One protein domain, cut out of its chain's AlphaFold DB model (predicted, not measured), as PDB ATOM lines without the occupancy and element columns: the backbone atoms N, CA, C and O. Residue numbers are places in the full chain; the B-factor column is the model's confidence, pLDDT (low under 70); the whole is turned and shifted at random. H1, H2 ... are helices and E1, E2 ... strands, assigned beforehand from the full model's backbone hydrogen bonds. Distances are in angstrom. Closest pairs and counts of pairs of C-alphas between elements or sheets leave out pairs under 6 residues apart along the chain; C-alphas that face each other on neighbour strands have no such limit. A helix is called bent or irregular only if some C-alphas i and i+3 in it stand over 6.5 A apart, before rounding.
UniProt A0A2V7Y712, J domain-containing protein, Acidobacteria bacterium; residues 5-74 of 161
ATOM      1  N   CYS A   5      52.738 -40.038 -38.134       77.12
ATOM      2  CA  CYS A   5      52.801 -39.071 -37.037       77.12
ATOM      3  C   CYS A   5      52.590 -37.648 -37.563       77.12
ATOM      4  O   CYS A   5      53.149 -37.285 -38.598       77.12
ATOM      5  N   LEU A   6      51.865 -36.823 -36.809       75.00
ATOM      6  CA  LEU A   6      51.727 -35.389 -37.060       75.00
ATOM      7  C   LEU A   6      52.317 -34.595 -35.892       75.00
ATOM      8  O   LEU A   6      51.916 -34.781 -34.742       75.00
ATOM      9  N   PHE A   7      53.230 -33.672 -36.198       73.62
ATOM     10  CA  PHE A   7      53.892 -32.805 -35.223       73.62
ATOM     11  C   PHE A   7      53.612 -31.328 -35.503       73.62
ATOM     12  O   PHE A   7      53.528 -30.910 -36.657       73.62
ATOM     13  N   ARG A   8      53.530 -30.521 -34.441       72.06
ATOM     14  CA  ARG A   8      53.479 -29.054 -34.514       72.06
ATOM     15  C   ARG A   8      54.224 -28.462 -33.325       72.06
ATOM     16  O   ARG A   8      53.964 -28.834 -32.187       72.06
ATOM     17  N   GLY A   9      55.166 -27.554 -33.586       67.62
ATOM     18  CA  GLY A   9      55.921 -26.870 -32.526       67.62
ATOM     19  C   GLY A   9      56.712 -27.808 -31.603       67.62
ATOM     20  O   GLY A   9      56.814 -27.543 -30.413       67.62
ATOM     21  N   GLY A  10      57.213 -28.934 -32.123       66.31
ATOM     22  CA  GLY A  10      57.935 -29.939 -31.329       66.31
ATOM     23  C   GLY A  10      57.046 -30.858 -30.480       66.31
ATOM     24  O   GLY A  10      57.562 -31.775 -29.849       66.31
ATOM     25  N   GLN A  11      55.723 -30.668 -30.489       56.62
ATOM     26  CA  GLN A  11      54.764 -31.555 -29.829       56.62
ATOM     27  C   GLN A  11      54.075 -32.472 -30.846       56.62
ATOM     28  O   GLN A  11      53.729 -32.052 -31.953       56.62
ATOM     29  N   MET A  12      53.882 -33.739 -30.471       65.94
ATOM     30  CA  MET A  12      53.119 -34.699 -31.269       65.94
ATOM     31  C   MET A  12      51.625 -34.426 -31.090       65.94
ATOM     32  O   MET A  12      51.108 -34.533 -29.980       65.94
ATOM     33  N   LEU A  13      50.941 -34.086 -32.179       67.19
ATOM     34  CA  LEU A  13      49.512 -33.772 -32.166       67.19
ATOM     35  C   LEU A  13      48.640 -35.001 -32.428       67.19
ATOM     36  O   LEU A  13      47.568 -35.141 -31.845       67.19
ATOM     37  N   ALA A  14      49.087 -35.886 -33.318       69.50
ATOM     38  CA  ALA A  14      48.355 -37.089 -33.680       69.50
ATOM     39  C   ALA A  14      49.303 -38.206 -34.117       69.50
ATOM     40  O   ALA A  14      50.387 -37.964 -34.647       69.50
ATOM     41  N   TRP A  15      48.854 -39.438 -33.907       78.31
ATOM     42  CA  TRP A  15      49.531 -40.657 -34.329       78.31
ATOM     43  C   TRP A  15      48.494 -41.701 -34.739       78.31
ATOM     44  O   TRP A  15      47.465 -41.822 -34.064       78.31
ATOM     45  N   ASP A  16      48.765 -42.430 -35.820       74.81
ATOM     46  CA  ASP A  16      47.980 -43.575 -36.290       74.81
ATOM     47  C   ASP A  16      48.917 -44.665 -36.834       74.81
ATOM     48  O   ASP A  16      49.938 -44.372 -37.460       74.81
ATOM     49  N   THR A  17      48.582 -45.933 -36.596       73.19
ATOM     50  CA  THR A  17      49.393 -47.082 -37.030       73.19
ATOM     51  C   THR A  17      49.352 -47.307 -38.539       73.19
ATOM     52  O   THR A  17      50.240 -47.973 -39.062       73.19
ATOM     53  N   GLY A  18      48.328 -46.803 -39.235       68.31
ATOM     54  CA  GLY A  18      48.059 -47.129 -40.636       68.31
ATOM     55  C   GLY A  18      47.562 -48.565 -40.853       68.31
ATOM     56  O   GLY A  18      47.422 -48.995 -41.990       68.31
ATOM     57  N   LEU A  19      47.284 -49.316 -39.781       71.38
ATOM     58  CA  LEU A  19      46.789 -50.691 -39.867       71.38
ATOM     59  C   LEU A  19      45.263 -50.737 -39.732       71.38
ATOM     60  O   LEU A  19      44.693 -49.916 -39.008       71.38
ATOM     61  N   PRO A  20      44.581 -51.688 -40.387       64.12
ATOM     62  CA  PRO A  20      43.157 -51.896 -40.170       64.12
ATOM     63  C   PRO A  20      42.880 -52.307 -38.715       64.12
ATOM     64  O   PRO A  20      43.624 -53.068 -38.097       64.12
ATOM     65  N   THR A  21      41.796 -51.775 -38.169       67.50
ATOM     66  CA  THR A  21      41.306 -51.980 -36.804       67.50
ATOM     67  C   THR A  21      39.997 -52.768 -36.826       67.50
ATOM     68  O   THR A  21      39.380 -52.946 -37.874       67.50
ATOM     69  N   LEU A  22      39.520 -53.220 -35.661       68.12
ATOM     70  CA  LEU A  22      38.237 -53.933 -35.566       68.12
ATOM     71  C   LEU A  22      37.034 -53.093 -36.042       68.12
ATOM     72  O   LEU A  22      36.042 -53.662 -36.483       68.12
ATOM     73  N   GLY A  23      37.130 -51.758 -36.014       66.38
ATOM     74  CA  GLY A  23      36.094 -50.869 -36.554       66.38
ATOM     75  C   GLY A  23      36.038 -50.830 -38.087       66.38
ATOM     76  O   GLY A  23      35.043 -50.393 -38.652       66.38
ATOM     77  N   ASP A  24      37.074 -51.327 -38.764       71.25
ATOM     78  CA  ASP A  24      37.211 -51.263 -40.222       71.25
ATOM     79  C   ASP A  24      36.681 -52.525 -40.925       71.25
ATOM     80  O   ASP A  24      36.603 -52.574 -42.156       71.25
ATOM     81  N   VAL A  25      36.295 -53.549 -40.151       74.00
ATOM     82  CA  VAL A  25      35.889 -54.875 -40.647       74.00
ATOM     83  C   VAL A  25      34.729 -54.779 -41.633       74.00
ATOM     84  O   VAL A  25      34.728 -55.479 -42.640       74.00
ATOM     85  N   GLU A  26      33.769 -53.886 -41.397       74.50
ATOM     86  CA  GLU A  26      32.612 -53.724 -42.280       74.50
ATOM     87  C   GLU A  26      33.006 -53.182 -43.665       74.50
ATOM     88  O   GLU A  26      32.550 -53.684 -44.693       74.50
ATOM     89  N   ALA A  27      33.896 -52.187 -43.711       70.88
ATOM     90  CA  ALA A  27      34.380 -51.607 -44.963       70.88
ATOM     91  C   ALA A  27      35.239 -52.610 -45.756       70.88
ATOM     92  O   ALA A  27      35.122 -52.716 -46.982       70.88
ATOM     93  N   VAL A  28      36.050 -53.398 -45.047       73.25
ATOM     94  CA  VAL A  28      36.847 -54.484 -45.631       73.25
ATOM     95  C   VAL A  28      35.939 -55.609 -46.149       73.25
ATOM     96  O   VAL A  28      36.133 -56.082 -47.268       73.25
ATOM     97  N   ALA A  29      34.897 -55.985 -45.402       72.25
ATOM     98  CA  ALA A  29      33.929 -57.006 -45.803       72.25
ATOM     99  C   ALA A  29      33.122 -56.592 -47.044       72.25
ATOM    100  O   ALA A  29      32.972 -57.388 -47.972       72.25
ATOM    101  N   ARG A  30      32.664 -55.334 -47.111       79.44
ATOM    102  CA  ARG A  30      31.996 -54.787 -48.305       79.44
ATOM    103  C   ARG A  30      32.898 -54.858 -49.539       79.44
ATOM    104  O   ARG A  30      32.446 -55.250 -50.614       79.44
ATOM    105  N   SER A  31      34.180 -54.548 -49.379       73.06
ATOM    106  CA  SER A  31      35.153 -54.597 -50.476       73.06
ATOM    107  C   SER A  31      35.464 -56.029 -50.919       73.06
ATOM    108  O   SER A  31      35.563 -56.296 -52.116       73.06
ATOM    109  N   ALA A  32      35.535 -56.976 -49.979       70.94
ATOM    110  CA  ALA A  32      35.676 -58.398 -50.282       70.94
ATOM    111  C   ALA A  32      34.462 -58.947 -51.052       70.94
ATOM    112  O   ALA A  32      34.636 -59.691 -52.015       70.94
ATOM    113  N   ALA A  33      33.243 -58.540 -50.684       74.62
ATOM    114  CA  ALA A  33      32.021 -58.938 -51.381       74.62
ATOM    115  C   ALA A  33      31.986 -58.429 -52.832       74.62
ATOM    116  O   ALA A  33      31.668 -59.193 -53.742       74.62
ATOM    117  N   LEU A  34      32.381 -57.170 -53.065       77.25
ATOM    118  CA  LEU A  34      32.515 -56.607 -54.415       77.25
ATOM    119  C   LEU A  34      33.593 -57.332 -55.231       77.25
ATOM    120  O   LEU A  34      33.363 -57.676 -56.392       77.25
ATOM    121  N   GLY A  35      34.742 -57.614 -54.612       72.12
ATOM    122  CA  GLY A  35      35.812 -58.394 -55.230       72.12
ATOM    123  C   GLY A  35      35.361 -59.805 -55.617       72.12
ATOM    124  O   GLY A  35      35.700 -60.269 -56.702       72.12
ATOM    125  N   ALA A  36      34.560 -60.467 -54.778       73.25
ATOM    126  CA  ALA A  36      34.020 -61.802 -55.045       73.25
ATOM    127  C   ALA A  36      32.975 -61.796 -56.170       73.25
ATOM    128  O   ALA A  36      33.001 -62.667 -57.038       73.25
ATOM    129  N   LEU A  37      32.103 -60.785 -56.197       81.88
ATOM    130  CA  LEU A  37      31.145 -60.558 -57.284       81.88
ATOM    131  C   LEU A  37      31.863 -60.401 -58.627       81.88
ATOM    132  O   LEU A  37      31.518 -61.075 -59.596       81.88
ATOM    133  N   TRP A  38      32.898 -59.560 -58.671       78.06
ATOM    134  CA  TRP A  38      33.664 -59.331 -59.893       78.06
ATOM    135  C   TRP A  38      34.511 -60.545 -60.292       78.06
ATOM    136  O   TRP A  38      34.559 -60.911 -61.463       78.06
ATOM    137  N   SER A  39      35.104 -61.228 -59.312       75.88
ATOM    138  CA  SER A  39      35.842 -62.477 -59.517       75.88
ATOM    139  C   SER A  39      34.960 -63.592 -60.086       75.88
ATOM    140  O   SER A  39      35.406 -64.337 -60.951       75.88
ATOM    141  N   GLY A  40      33.689 -63.681 -59.680       76.44
ATOM    142  CA  GLY A  40      32.728 -64.623 -60.262       76.44
ATOM    143  C   GLY A  40      32.430 -64.350 -61.741       76.44
ATOM    144  O   GLY A  40      32.252 -65.290 -62.517       76.44
ATOM    145  N   VAL A  41      32.435 -63.076 -62.145       85.12
ATOM    146  CA  VAL A  41      32.226 -62.647 -63.538       85.12
ATOM    147  C   VAL A  41      33.460 -62.922 -64.399       85.12
ATOM    148  O   VAL A  41      33.331 -63.412 -65.520       85.12
ATOM    149  N   THR A  42      34.659 -62.638 -63.887       82.31
ATOM    150  CA  THR A  42      35.919 -62.768 -64.643       82.31
ATOM    151  C   THR A  42      36.596 -64.130 -64.488       82.31
ATOM    152  O   THR A  42      37.533 -64.430 -65.225       82.31
ATOM    153  N   ARG A  43      36.130 -64.960 -63.543       80.75
ATOM    154  CA  ARG A  43      36.774 -66.198 -63.061       80.75
ATOM    155  C   ARG A  43      38.219 -66.007 -62.588       80.75
ATOM    156  O   ARG A  43      38.985 -66.966 -62.550       80.75
ATOM    157  N   ASP A  44      38.582 -64.787 -62.203       81.00
ATOM    158  CA  ASP A  44      39.913 -64.449 -61.712       81.00
ATOM    159  C   ASP A  44      39.854 -64.062 -60.229       81.00
ATOM    160  O   ASP A  44      39.231 -63.074 -59.831       81.00
ATOM    161  N   VAL A  45      40.508 -64.862 -59.386       76.94
ATOM    162  CA  VAL A  45      40.555 -64.677 -57.928       76.94
ATOM    163  C   VAL A  45      41.481 -63.536 -57.497       76.94
ATOM    164  O   VAL A  45      41.390 -63.068 -56.358       76.94
ATOM    165  N   ALA A  46      42.338 -63.033 -58.393       76.88
ATOM    166  CA  ALA A  46      43.235 -61.918 -58.104       76.88
ATOM    167  C   ALA A  46      42.471 -60.648 -57.703       76.88
ATOM    168  O   ALA A  46      42.968 -59.867 -56.888       76.88
ATOM    169  N   PHE A  47      41.241 -60.475 -58.195       72.44
ATOM    170  CA  PHE A  47      40.392 -59.328 -57.875       72.44
ATOM    171  C   PHE A  47      39.930 -59.290 -56.420       72.44
ATOM    172  O   PHE A  47      39.853 -58.204 -55.850       72.44
ATOM    173  N   VAL A  48      39.693 -60.441 -55.784       70.38
ATOM    174  CA  VAL A  48      39.357 -60.491 -54.349       70.38
ATOM    175  C   VAL A  48      40.528 -59.955 -53.528       70.38
ATOM    176  O   VAL A  48      40.352 -59.088 -52.673       70.38
ATOM    177  N   ARG A  49      41.745 -60.412 -53.845       70.56
ATOM    178  CA  ARG A  49      42.980 -59.966 -53.189       70.56
ATOM    179  C   ARG A  49      43.247 -58.478 -53.427       70.56
ATOM    180  O   ARG A  49      43.591 -57.766 -52.489       70.56
ATOM    181  N   GLN A  50      43.076 -58.010 -54.663       74.25
ATOM    182  CA  GLN A  50      43.285 -56.608 -55.031       74.25
ATOM    183  C   GLN A  50      42.285 -55.685 -54.318       74.25
ATOM    184  O   GLN A  50      42.675 -54.644 -53.794       74.25
ATOM    185  N   ALA A  51      41.010 -56.085 -54.257       70.88
ATOM    186  CA  ALA A  51      39.962 -55.335 -53.572       70.88
ATOM    187  C   ALA A  51      40.216 -55.253 -52.061       70.88
ATOM    188  O   ALA A  51      40.080 -54.182 -51.477       70.88
ATOM    189  N   LEU A  52      40.648 -56.356 -51.440       68.75
ATOM    190  CA  LEU A  52      41.061 -56.379 -50.034       68.75
ATOM    191  C   LEU A  52      42.225 -55.417 -49.770       68.75
ATOM    192  O   LEU A  52      42.141 -54.608 -48.851       68.75
ATOM    193  N   TYR A  53      43.272 -55.465 -50.597       73.44
ATOM    194  CA  TYR A  53      44.450 -54.606 -50.456       73.44
ATOM    195  C   TYR A  53      44.103 -53.111 -50.566       73.44
ATOM    196  O   TYR A  53      44.457 -52.314 -49.697       73.44
ATOM    197  N   LEU A  54      43.346 -52.730 -51.599       73.31
ATOM    198  CA  LEU A  54      42.922 -51.341 -51.794       73.31
ATOM    199  C   LEU A  54      42.011 -50.852 -50.664       73.31
ATOM    200  O   LEU A  54      42.152 -49.716 -50.220       73.31
ATOM    201  N   ALA A  55      41.115 -51.703 -50.165       67.50
ATOM    202  CA  ALA A  55      40.234 -51.354 -49.059       67.50
ATOM    203  C   ALA A  55      41.006 -51.114 -47.760       67.50
ATOM    204  O   ALA A  55      40.734 -50.140 -47.059       67.50
ATOM    205  N   THR A  56      41.991 -51.962 -47.452       65.06
ATOM    206  CA  THR A  56      42.830 -51.772 -46.262       65.06
ATOM    207  C   THR A  56      43.616 -50.466 -46.325       65.06
ATOM    208  O   THR A  56      43.635 -49.728 -45.341       65.06
ATOM    209  N   GLU A  57      44.174 -50.131 -47.491       68.69
ATOM    210  CA  GLU A  57      44.894 -48.872 -47.716       68.69
ATOM    211  C   GLU A  57      43.961 -47.656 -47.611       68.69
ATOM    212  O   GLU A  57      44.267 -46.687 -46.918       68.69
ATOM    213  N   GLN A  58      42.786 -47.705 -48.245       73.44
ATOM    214  CA  GLN A  58      41.832 -46.593 -48.238       73.44
ATOM    215  C   GLN A  58      41.281 -46.312 -46.843       73.44
ATOM    216  O   GLN A  58      41.211 -45.152 -46.434       73.44
ATOM    217  N   VAL A  59      40.904 -47.349 -46.095       68.81
ATOM    218  CA  VAL A  59      40.337 -47.172 -44.755       68.81
ATOM    219  C   VAL A  59      41.392 -46.636 -43.783       68.81
ATOM    220  O   VAL A  59      41.116 -45.689 -43.039       68.81
ATOM    221  N   ALA A  60      42.622 -47.157 -43.848       68.81
ATOM    222  CA  ALA A  60      43.741 -46.621 -43.082       68.81
ATOM    223  C   ALA A  60      44.014 -45.149 -43.434       68.81
ATOM    224  O   ALA A  60      44.075 -44.299 -42.542       68.81
ATOM    225  N   ALA A  61      44.092 -44.820 -44.724       72.38
ATOM    226  CA  ALA A  61      44.339 -43.460 -45.192       72.38
ATOM    227  C   ALA A  61      43.235 -42.481 -44.761       72.38
ATOM    228  O   ALA A  61      43.530 -41.378 -44.293       72.38
ATOM    229  N   HIS A  62      41.963 -42.875 -44.861       73.25
ATOM    230  CA  HIS A  62      40.837 -42.042 -44.444       73.25
ATOM    231  C   HIS A  62      40.868 -41.731 -42.949       73.25
ATOM    232  O   HIS A  62      40.630 -40.583 -42.560       73.25
ATOM    233  N   ARG A  63      41.198 -42.724 -42.118       78.94
ATOM    234  CA  ARG A  63      41.294 -42.548 -40.668       78.94
ATOM    235  C   ARG A  63      42.471 -41.660 -40.279       78.94
ATOM    236  O   ARG A  63      42.276 -40.714 -39.515       78.94
ATOM    237  N   VAL A  64      43.655 -41.899 -40.853       73.56
ATOM    238  CA  VAL A  64      44.843 -41.046 -40.669       73.56
ATOM    239  C   VAL A  64      44.499 -39.601 -41.033       73.56
ATOM    240  O   VAL A  64      44.706 -38.684 -40.238       73.56
ATOM    241  N   ALA A  65      43.894 -39.396 -42.205       79.50
ATOM    242  CA  ALA A  65      43.537 -38.073 -42.692       79.50
ATOM    243  C   ALA A  65      42.486 -37.384 -41.808       79.50
ATOM    244  O   ALA A  65      42.596 -36.186 -41.554       79.50
ATOM    245  N   ALA A  66      41.485 -38.113 -41.308       76.56
ATOM    246  CA  ALA A  66      40.502 -37.568 -40.373       76.56
ATOM    247  C   ALA A  66      41.170 -37.130 -39.063       76.56
ATOM    248  O   ALA A  66      41.026 -35.980 -38.648       76.56
ATOM    249  N   ARG A  67      41.979 -38.008 -38.464       72.44
ATOM    250  CA  ARG A  67      42.695 -37.747 -37.209       72.44
ATOM    251  C   ARG A  67      43.627 -36.540 -37.322       72.44
ATOM    252  O   ARG A  67      43.727 -35.744 -36.392       72.44
ATOM    253  N   PHE A  68      44.272 -36.376 -38.473       76.25
ATOM    254  CA  PHE A  68      45.167 -35.251 -38.731       76.25
ATOM    255  C   PHE A  68      44.394 -33.953 -38.966       76.25
ATOM    256  O   PHE A  68      44.795 -32.920 -38.440       76.25
ATOM    257  N   ARG A  69      43.267 -33.991 -39.690       77.06
ATOM    258  CA  ARG A  69      42.402 -32.813 -39.871       77.06
ATOM    259  C   ARG A  69      41.891 -32.269 -38.536       77.06
ATOM    260  O   ARG A  69      42.003 -31.067 -38.319       77.06
ATOM    261  N   HIS A  70      41.428 -33.136 -37.634       74.94
ATOM    262  CA  HIS A  70      41.013 -32.723 -36.285       74.94
ATOM    263  C   HIS A  70      42.172 -32.091 -35.504       74.94
ATOM    264  O   HIS A  70      42.054 -30.980 -34.997       74.94
ATOM    265  N   ALA A  71      43.341 -32.735 -35.515       70.19
ATOM    266  CA  ALA A  71      44.530 -32.226 -34.837       70.19
ATOM    267  C   ALA A  71      45.020 -30.860 -35.368       70.19
ATOM    268  O   ALA A  71      45.536 -30.045 -34.602       70.19
ATOM    269  N   VAL A  72      44.872 -30.589 -36.670       73.81
ATOM    270  CA  VAL A  72      45.244 -29.301 -37.286       73.81
ATOM    271  C   VAL A  72      44.231 -28.198 -36.969       73.81
ATOM    272  O   VAL A  72      44.645 -27.057 -36.755       73.81
ATOM    273  N   ALA A  73      42.937 -28.527 -36.906       78.75
ATOM    274  CA  ALA A  73      41.851 -27.575 -36.665       78.75
ATOM    275  C   ALA A  73      41.854 -26.953 -35.253       78.75
ATOM    276  O   ALA A  73      41.074 -26.045 -34.987       78.75
ATOM    277  N   GLY A  74      42.739 -27.390 -34.348       59.66
ATOM    278  CA  GLY A  74      42.819 -26.859 -32.980       59.66
ATOM    279  C   GLY A  74      41.760 -27.431 -32.035       59.66
ATOM    280  O   GLY A  74      41.807 -27.164 -30.836       59.66
TER     281      GLY A  74
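This is residues 5 to 74 of the 161 residues of the protein "J domain-containing protein" of Acidobacteria bacterium (UniProt A0A2V7Y712). A small two-stranded hairpin, E1 and E2, packs on the last part of one long helix, H2, and a second helix, H1, folds side by side with H2 toward its other end as a helical hairpin. H2 makes most of the length of the rod, with the strands near one end and the turn between the two helices at the other. The printed part has 70 residues, with two named strands and two named helices in the order E1, E2, H1, H2; the sheet has the order E1 - E2 and is antiparallel. The class is mostly helix, and the whole is loose, with a radius of gyration of the C-alphas of 16.1 A and spans of 53 by 17 by 17 A.

Strand E1 is residues 5 to 8, 10.4 A from first to last C-alpha, and begins at C-alpha 5 at (52.801, -39.071, -37.037). Strand E2 is residues 11 to 16 and measures 15.2 A. Helix H2, residues 46 to 72, is 38.7 A long and ends at C-alpha 72 at (45.244, -29.301, -37.286). Helix H1, residues 22 to 42, is 30.5 A long and begins at C-alpha 22 at (38.237, -53.933, -35.566). H1 is irregular: C-alphas 23 and 26 are 7.3 A apart.

E1 and E2 are antiparallel neighbours and form a hairpin, with 159 degrees between their directions. N 6 and O 14 are 2.9 A apart and N 13 and O 6 are 2.8 A apart, both within hydrogen-bond range. E2 and H2 have 8 pairs of C-alphas within 8 A, the closest being those of Leu 13 and Ala 71 at 5.9 A. E1 and H2 have 1 such pair, the C-alphas of Leu 6 and Phe 68 at 6.8 A. H1 and H2 touch, and their closest C-alphas are those of Gly 35 and Val 48 at 4.2 A. They form a helical hairpin, running opposite ways at a shallow tilt of 32 degrees. E1 and H1 are apart. In H2 every O i to N i+4 pair is within hydrogen-bond range, and in H1 15 of 17 are.

The C-alphas of Gly 9 and Arg 43 are the two farthest apart, at 53.3 A. The printed part runs from residue 5 to residue 74 and has no cut. The links E1 to E2, E2 to H1 and H1 to H2 are tight. The mean pLDDT of the printed part is 72.8, and 18 residues are under 70, among them residues 9 to 14, 20 to 23 and 55 to 57.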